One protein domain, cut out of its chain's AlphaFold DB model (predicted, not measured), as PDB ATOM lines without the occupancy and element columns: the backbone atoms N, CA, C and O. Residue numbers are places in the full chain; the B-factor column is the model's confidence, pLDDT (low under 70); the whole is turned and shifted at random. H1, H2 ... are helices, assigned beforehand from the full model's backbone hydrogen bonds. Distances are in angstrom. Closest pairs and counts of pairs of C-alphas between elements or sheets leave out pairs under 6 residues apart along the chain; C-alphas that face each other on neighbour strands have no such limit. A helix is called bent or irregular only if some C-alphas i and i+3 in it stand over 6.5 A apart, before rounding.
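Overview. This is residues 2 to 58 of the 72 residues of an uncharacterized protein of Nanohaloarchaea archaeon SW_4_43_9 (UniProt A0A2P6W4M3). Three helices follow one another in a flat, stretched-out zigzag, in which H2 and the long H3 form an open V, a helical hairpin with a tight turn between its arms, and the short H1 sits off to the side of H2 at the other end of a loop. The far part of H3 and the last two residues, residues 42 to 58, stick out as a long free arm. The printed part has 57 residues with three named helices, in the order H1, H2, H3, and no named strand; its class is all helix. It is extended, with a radius of gyration of the C-alphas of 16.0 A, and the C-alphas span 48 by 29 by 13 A.

Arrangement. H1, residues 2 to 11, touches no helix; it is apart from H2, residues 19 to 29, although a short link of 7 residues joins the two. H1 is also apart from H3, residues 34 to 56. H2 and H3 touch, with 6 pairs of C-alphas within 8 A, and H3 does so with residues 34 to 37 alone. Their closest C-alphas are those of Ala 24 and Gly 37, 7.1 A apart. They run opposite ways at a steep tilt of 39 degrees, and they form a helical hairpin. In H1 and H2 every O i to N i+4 pair is within hydrogen-bond range, while in H3 it is 15 of 19.

Along the chain. H1 begins at C-alpha 2, at (44.645, 28.656, -24.492), and measures 14.7 A from first to last C-alpha. H2 begins at C-alpha 19, at (32.617, 34.164, -17.409), and measures 15.4 A. H3, the longest helix with 23 residues, measures 33.7 A and ends at C-alpha 56, at (13.410, 37.048, -1.216). H3 is irregular, but only just: C-alphas 35 and 38 are 7.0 A apart. It has a kink of 37 degrees near residue 47.

Size, cuts and confidence. The two C-alphas farthest apart are those of Asn 10 and Asp 58, at 47.8 A. Residues 42 to 58, of which 42 to 56 belong to H3, stand free; without them the body has 40 residues and spans 32 by 17 by 12 A. The printed part has no cut. The link from H2 to H3, 4 residues, is tight, and no link is long. The mean pLDDT of the printed part is 91.1, and no printed residue is under 70; of the three helices, H1 has a mean of 82, H2 of 93 and H3 of 96.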
ATOM      1  N   LYS A   2      43.786  29.802 -24.897       78.75
ATOM      2  CA  LYS A   2      44.645  28.656 -24.492       78.75
ATOM      3  C   LYS A   2      46.059  29.043 -24.019       78.75
ATOM      4  O   LYS A   2      46.587  28.427 -23.099       78.75
ATOM      5  N   ALA A   3      46.651  30.081 -24.614       83.38
ATOM      6  CA  ALA A   3      47.963  30.595 -24.216       83.38
ATOM      7  C   ALA A   3      47.968  31.184 -22.791       83.38
ATOM      8  O   ALA A   3      48.857  30.865 -22.009       83.38
ATOM      9  N   ILE A   4      46.949  31.972 -22.427       81.25
ATOM     10  CA  ILE A   4      46.816  32.570 -21.088       81.25
ATOM     11  C   ILE A   4      46.659  31.464 -20.040       81.25
ATOM     12  O   ILE A   4      47.411  31.428 -19.071       81.25
ATOM     13  N   HIS A   5      45.769  30.497 -20.281       81.38
ATOM     14  CA  HIS A   5      45.580  29.351 -19.386       81.38
ATOM     15  C   HIS A   5      46.884  28.575 -19.132       81.38
ATOM     16  O   HIS A   5      47.197  28.235 -17.991       81.38
ATOM     17  N   ARG A   6      47.676  28.338 -20.187       83.88
ATOM     18  CA  ARG A   6      48.983  27.673 -20.079       83.88
ATOM     19  C   ARG A   6      49.951  28.463 -19.189       83.88
ATOM     20  O   ARG A   6      50.627  27.867 -18.361       83.88
ATOM     21  N   VAL A   7      50.002  29.790 -19.324       84.69
ATOM     22  CA  VAL A   7      50.880  30.645 -18.504       84.69
ATOM     23  C   VAL A   7      50.473  30.626 -17.027       84.69
ATOM     24  O   VAL A   7      51.343  30.487 -16.170       84.69
ATOM     25  N   PHE A   8      49.176  30.728 -16.722       82.50
ATOM     26  CA  PHE A   8      48.678  30.696 -15.339       82.50
ATOM     27  C   PHE A   8      48.889  29.328 -14.675       82.50
ATOM     28  O   PHE A   8      49.404  29.270 -13.554       82.50
ATOM     29  N   SER A   9      48.596  28.242 -15.401       84.62
ATOM     30  CA  SER A   9      48.795  26.867 -14.918       84.62
ATOM     31  C   SER A   9      50.264  26.568 -14.612       84.62
ATOM     32  O   SER A   9      50.559  25.910 -13.623       84.62
ATOM     33  N   ASN A  10      51.195  27.099 -15.411       83.25
ATOM     34  CA  ASN A  10      52.628  26.880 -15.206       83.25
ATOM     35  C   ASN A  10      53.231  27.699 -14.050       83.25
ATOM     36  O   ASN A  10      54.351  27.408 -13.643       83.25
ATOM     37  N   ARG A  11      52.561  28.756 -13.564       74.75
ATOM     38  CA  ARG A  11      53.154  29.709 -12.602       74.75
ATOM     39  C   ARG A  11      52.512  29.729 -11.218       74.75
ATOM     40  O   ARG A  11      53.195  30.135 -10.284       74.75
ATOM     41  N   LYS A  12      51.224  29.394 -11.075       71.19
ATOM     42  CA  LYS A  12      50.517  29.523  -9.785       71.19
ATOM     43  C   LYS A  12      49.474  28.433  -9.543       71.19
ATOM     44  O   LYS A  12      49.657  27.614  -8.655       71.19
ATOM     45  N   VAL A  13      48.373  28.454 -10.292       79.31
ATOM     46  CA  VAL A  13      47.207  27.575 -10.097       79.31
ATOM     47  C   VAL A  13      46.597  27.280 -11.464       79.31
ATOM     48  O   VAL A  13      46.523  28.172 -12.314       79.31
ATOM     49  N   SER A  14      46.137  26.046 -11.676       81.50
ATOM     50  CA  SER A  14      45.349  25.688 -12.858       81.50
ATOM     51  C   SER A  14      43.920  26.216 -12.708       81.50
ATOM     52  O   SER A  14      43.011  25.516 -12.272       81.50
ATOM     53  N   LEU A  15      43.750  27.506 -13.000       81.81
ATOM     54  CA  LEU A  15      42.459  28.183 -13.010       81.81
ATOM     55  C   LEU A  15      41.929  28.252 -14.438       81.81
ATOM     56  O   LEU A  15      42.565  28.824 -15.329       81.81
ATOM     57  N   VAL A  16      40.738  27.694 -14.633       85.38
ATOM     58  CA  VAL A  16      39.962  27.889 -15.858       85.38
ATOM     59  C   VAL A  16      39.516  29.347 -15.972       85.38
ATOM     60  O   VAL A  16      39.398  30.060 -14.975       85.38
ATOM     61  N   ILE A  17      39.283  29.806 -17.203       86.94
ATOM     62  CA  ILE A  17      38.767  31.159 -17.422       86.94
ATOM     63  C   ILE A  17      37.346  31.269 -16.859       86.94
ATOM     64  O   ILE A  17      36.533  30.362 -17.040       86.94
ATOM     65  N   ASN A  18      37.055  32.372 -16.176       91.06
ATOM     66  CA  ASN A  18      35.712  32.663 -15.688       91.06
ATOM     67  C   ASN A  18      34.838  33.284 -16.798       91.06
ATOM     68  O   ASN A  18      35.290  33.524 -17.923       91.06
ATOM     69  N   VAL A  19      33.575  33.564 -16.469       92.56
ATOM     70  CA  VAL A  19      32.617  34.164 -17.409       92.56
ATOM     71  C   VAL A  19      33.056  35.550 -17.903       92.56
ATOM     72  O   VAL A  19      32.870  35.850 -19.078       92.56
ATOM     73  N   ASP A  20      33.713  36.360 -17.069       92.12
ATOM     74  CA  ASP A  20      34.157  37.708 -17.454       92.12
ATOM     75  C   ASP A  20      35.201  37.653 -18.571       92.12
ATOM     76  O   ASP A  20      35.115  38.382 -19.559       92.12
ATOM     77  N   GLY A  21      36.173  36.744 -18.446       91.06
ATOM     78  CA  GLY A  21      37.183  36.532 -19.476       91.06
ATOM     79  C   GLY A  21      36.591  35.980 -20.776       91.06
ATOM     80  O   GLY A  21      37.067  36.321 -21.861       91.06
ATOM     81  N   ALA A  22      35.536  35.164 -20.684       91.25
ATOM     82  CA  ALA A  22      34.807  34.683 -21.852       91.25
ATOM     83  C   ALA A  22      34.053  35.818 -22.565       91.25
ATOM     84  O   ALA A  22      34.210  35.981 -23.774       91.25
ATOM     85  N   ILE A  23      33.311  36.642 -21.816       92.94
ATOM     86  CA  ILE A  23      32.595  37.815 -22.340       92.94
ATOM     87  C   ILE A  23      33.575  38.790 -22.998       92.94
ATOM     88  O   ILE A  23      33.341  39.221 -24.125       92.94
ATOM     89  N   ALA A  24      34.700  39.094 -22.345       92.75
ATOM     90  CA  ALA A  24      35.719  39.984 -22.897       92.75
ATOM     91  C   ALA A  24      36.307  39.459 -24.219       92.75
ATOM     92  O   ALA A  24      36.542  40.244 -25.139       92.75
ATOM     93  N   GLY A  25      36.514  38.142 -24.332       92.69
ATOM     94  CA  GLY A  25      36.939  37.498 -25.577       92.69
ATOM     95  C   GLY A  25      35.936  37.720 -26.707       92.69
ATOM     96  O   GLY A  25      36.301  38.263 -27.744       92.69
ATOM     97  N   VAL A  26      34.662  37.392 -26.471       93.50
ATOM     98  CA  VAL A  26      33.589  37.559 -27.469       93.50
ATOM     99  C   VAL A  26      33.408  39.026 -27.866       93.50
ATOM    100  O   VAL A  26      33.303  39.336 -29.046       93.50
ATOM    101  N   MET A  27      33.410  39.952 -26.904       95.25
ATOM    102  CA  MET A  27      33.300  41.388 -27.190       95.25
ATOM    103  C   MET A  27      34.460  41.903 -28.046       95.25
ATOM    104  O   MET A  27      34.245  42.738 -28.924       95.25
ATOM    105  N   SER A  28      35.672  41.394 -27.805       93.94
ATOM    106  CA  SER A  28      36.848  41.730 -28.612       93.94
ATOM    107  C   SER A  28      36.703  41.208 -30.043       93.94
ATOM    108  O   SER A  28      36.982  41.950 -30.981       93.94
ATOM    109  N   ASP A  29      36.207  39.977 -30.217       95.69
ATOM    110  CA  ASP A  29      35.944  39.387 -31.538       95.69
ATOM    111  C   ASP A  29      34.864  40.166 -32.315       95.69
ATOM    112  O   ASP A  29      34.933  40.275 -33.538       95.69
ATOM    113  N   LEU A  30      33.892  40.759 -31.613       96.12
ATOM    114  CA  LEU A  30      32.854  41.626 -32.189       96.12
ATOM    115  C   LEU A  30      33.321  43.073 -32.448       96.12
ATOM    116  O   LEU A  30      32.554  43.873 -32.987       96.12
ATOM    117  N   GLY A  31      34.549  43.434 -32.062       96.44
ATOM    118  CA  GLY A  31      35.094  44.784 -32.232       96.44
ATOM    119  C   GLY A  31      34.439  45.846 -31.342       96.44
ATOM    120  O   GLY A  31      34.448  47.028 -31.684       96.44
ATOM    121  N   TRP A  32      33.836  45.449 -30.221       95.62
ATOM    122  CA  TRP A  32      33.180  46.378 -29.300       95.62
ATOM    123  C   TRP A  32      34.196  47.099 -28.407       95.62
ATOM    124  O   TRP A  32      35.216  46.531 -28.016       95.62
ATOM    125  N   ASP A  33      33.898  48.349 -28.033       95.25
ATOM    126  CA  ASP A  33      34.710  49.089 -27.060       95.25
ATOM    127  C   ASP A  33      34.685  48.358 -25.705       95.25
ATOM    128  O   ASP A  33      33.622  48.108 -25.125       95.25
ATOM    129  N   TYR A  34      35.868  48.035 -25.175       92.38
ATOM    130  CA  TYR A  34      36.038  47.344 -23.894       92.38
ATOM    131  C   TYR A  34      35.348  48.066 -22.724       92.38
ATOM    132  O   TYR A  34      34.946  47.429 -21.748       92.38
ATOM    133  N   ARG A  35      35.167  49.390 -22.814       93.69
ATOM    134  CA  ARG A  35      34.485  50.209 -21.800       93.69
ATOM    135  C   ARG A  35      33.005  49.859 -21.660       93.69
ATOM    136  O   ARG A  35      32.426  50.100 -20.602       93.69
ATOM    137  N   LEU A  36      32.406  49.239 -22.677       93.50
ATOM    138  CA  LEU A  36      31.012  48.795 -22.660       93.50
ATOM    139  C   LEU A  36      30.799  47.503 -21.857       93.50
ATOM    140  O   LEU A  36      29.658  47.181 -21.530       93.50
ATOM    141  N   GLY A  37      31.861  46.774 -21.489       90.88
ATOM    142  CA  GLY A  37      31.746  45.449 -20.863       90.88
ATOM    143  C   GLY A  37      30.948  45.439 -19.559       90.88
ATOM    144  O   GLY A  37      30.106  44.567 -19.351       90.88
ATOM    145  N   LYS A  38      31.128  46.457 -18.709       91.25
ATOM    146  CA  LYS A  38      30.331  46.603 -17.476       91.25
ATOM    147  C   LYS A  38      28.855  46.870 -17.772       91.25
ATOM    148  O   LYS A  38      27.996  46.344 -17.073       91.25
ATOM    149  N   GLY A  39      28.567  47.662 -18.807       93.75
ATOM    150  CA  GLY A  39      27.199  47.936 -19.245       93.75
ATOM    151  C   GLY A  39      26.500  46.664 -19.718       93.75
ATOM    152  O   GLY A  39      25.405  46.363 -19.251       93.75
ATOM    153  N   LEU A  40      27.174  45.869 -20.557       94.31
ATOM    154  CA  LEU A  40      26.671  44.568 -21.004       94.31
ATOM    155  C   LEU A  40      26.398  43.628 -19.819       94.31
ATOM    156  O   LEU A  40      25.327  43.026 -19.751       94.31
ATOM    157  N   PHE A  41      27.333  43.544 -18.865       94.25
ATOM    158  CA  PHE A  41      27.168  42.740 -17.652       94.25
ATOM    159  C   PHE A  41      25.935  43.160 -16.841       94.25
ATOM    160  O   PHE A  41      25.137  42.303 -16.467       94.25
ATOM    161  N   ILE A  42      25.753  44.461 -16.590       96.81
ATOM    162  CA  ILE A  42      24.617  44.971 -15.808       96.81
ATOM    163  C   ILE A  42      23.300  44.640 -16.509       96.81
ATOM    164  O   ILE A  42      22.411  44.083 -15.875       96.81
ATOM    165  N   ILE A  43      23.190  44.909 -17.815       96.81
ATOM    166  CA  ILE A  43      21.971  44.624 -18.589       96.81
ATOM    167  C   ILE A  43      21.596  43.142 -18.482       96.81
ATOM    168  O   ILE A  43      20.449  42.825 -18.172       96.81
ATOM    169  N   ALA A  44      22.561  42.241 -18.686       96.00
ATOM    170  CA  ALA A  44      22.328  40.803 -18.599       96.00
ATOM    171  C   ALA A  44      21.998  40.331 -17.170       96.00
ATOM    172  O   ALA A  44      21.266  39.358 -16.998       96.00
ATOM    173  N   ARG A  45      22.531  41.003 -16.140       97.69
ATOM    174  CA  ARG A  45      22.351  40.625 -14.733       97.69
ATOM    175  C   ARG A  45      21.044  41.142 -14.127       97.69
ATOM    176  O   ARG A  45      20.502  40.478 -13.245       97.69
ATOM    177  N   THR A  46      20.524  42.277 -14.597       98.56
ATOM    178  CA  THR A  46      19.305  42.917 -14.070       98.56
ATOM    179  C   THR A  46      18.110  41.963 -13.930       98.56
ATOM    180  O   THR A  46      17.515  41.958 -12.854       98.56
ATOM    181  N   PRO A  47      17.764  41.107 -14.915       98.50
ATOM    182  CA  PRO A  47      16.642  40.177 -14.763       98.50
ATOM    183  C   PRO A  47      16.807  39.209 -13.584       98.50
ATOM    184  O   PRO A  47      15.856  38.981 -12.845       98.50
ATOM    185  N   GLY A  48      18.018  38.684 -13.371       98.25
ATOM    186  CA  GLY A  48      18.305  37.790 -12.247       98.25
ATOM    187  C   GLY A  48      18.237  38.502 -10.897       98.25
ATOM    188  O   GLY A  48      17.749  37.930  -9.932       98.25
ATOM    189  N   LEU A  49      18.662  39.770 -10.829       98.31
ATOM    190  CA  LEU A  49      18.508  40.580  -9.614       98.31
ATOM    191  C   LEU A  49      17.032  40.815  -9.281       98.31
ATOM    192  O   LEU A  49      16.645  40.675  -8.128       98.31
ATOM    193  N   VAL A  50      16.207  41.132 -10.284       98.38
ATOM    194  CA  VAL A  50      14.757  41.299 -10.094       98.38
ATOM    195  C   VAL A  50      14.117  39.995  -9.617       98.38
ATOM    196  O   VAL A  50      13.313  40.028  -8.690       98.38
ATOM    197  N   ALA A  51      14.490  38.860 -10.218       98.19
ATOM    198  CA  ALA A  51      13.996  37.550  -9.808       98.19
ATOM    199  C   ALA A  51      14.364  37.236  -8.352       98.19
ATOM    200  O   ALA A  51      13.474  36.955  -7.562       98.19
ATOM    201  N   HIS A  52      15.636  37.387  -7.974       96.69
ATOM    202  CA  HIS A  52      16.078  37.116  -6.607       96.69
ATOM    203  C   HIS A  52      15.434  38.035  -5.573       96.69
ATOM    204  O   HIS A  52      15.009  37.554  -4.532       96.69
ATOM    205  N   VAL A  53      15.298  39.333  -5.860       96.00
ATOM    206  CA  VAL A  53      14.578  40.247  -4.959       96.00
ATOM    207  C   VAL A  53      13.124  39.808  -4.813       96.00
ATOM    208  O   VAL A  53      12.590  39.813  -3.710       96.00
ATOM    209  N   ARG A  54      12.470  39.405  -5.910       97.06
ATOM    210  CA  ARG A  54      11.094  38.911  -5.852       97.06
ATOM    211  C   ARG A  54      10.989  37.632  -5.023       97.06
ATOM    212  O   ARG A  54      10.045  37.544  -4.251       97.06
ATOM    213  N   GLU A  55      11.897  36.676  -5.192       95.38
ATOM    214  CA  GLU A  55      11.946  35.437  -4.402       95.38
ATOM    215  C   GLU A  55      12.161  35.743  -2.913       95.38
ATOM    216  O   GLU A  55      11.428  35.238  -2.073       95.38
ATOM    217  N   GLU A  56      13.090  36.646  -2.593       95.00
ATOM    218  CA  GLU A  56      13.410  37.048  -1.216       95.00
ATOM    219  C   GLU A  56      12.231  37.721  -0.494       95.00
ATOM    220  O   GLU A  56      12.105  37.594   0.719       95.00
ATOM    221  N   MET A  57      11.345  38.429  -1.207       94.00
ATOM    222  CA  MET A  57      10.195  39.115  -0.595       94.00
ATOM    223  C   MET A  57       9.202  38.177   0.113       94.00
ATOM    224  O   MET A  57       8.420  38.667   0.928       94.00
ATOM    225  N   ASP A  58       9.224  36.879  -0.197       94.62
ATOM    226  CA  ASP A  58       8.354  35.871   0.419       94.62
ATOM    227  C   ASP A  58       9.069  35.065   1.535       94.62
ATOM    228  O   ASP A  58       8.465  34.160   2.109       94.62
TER     229      ASP A  58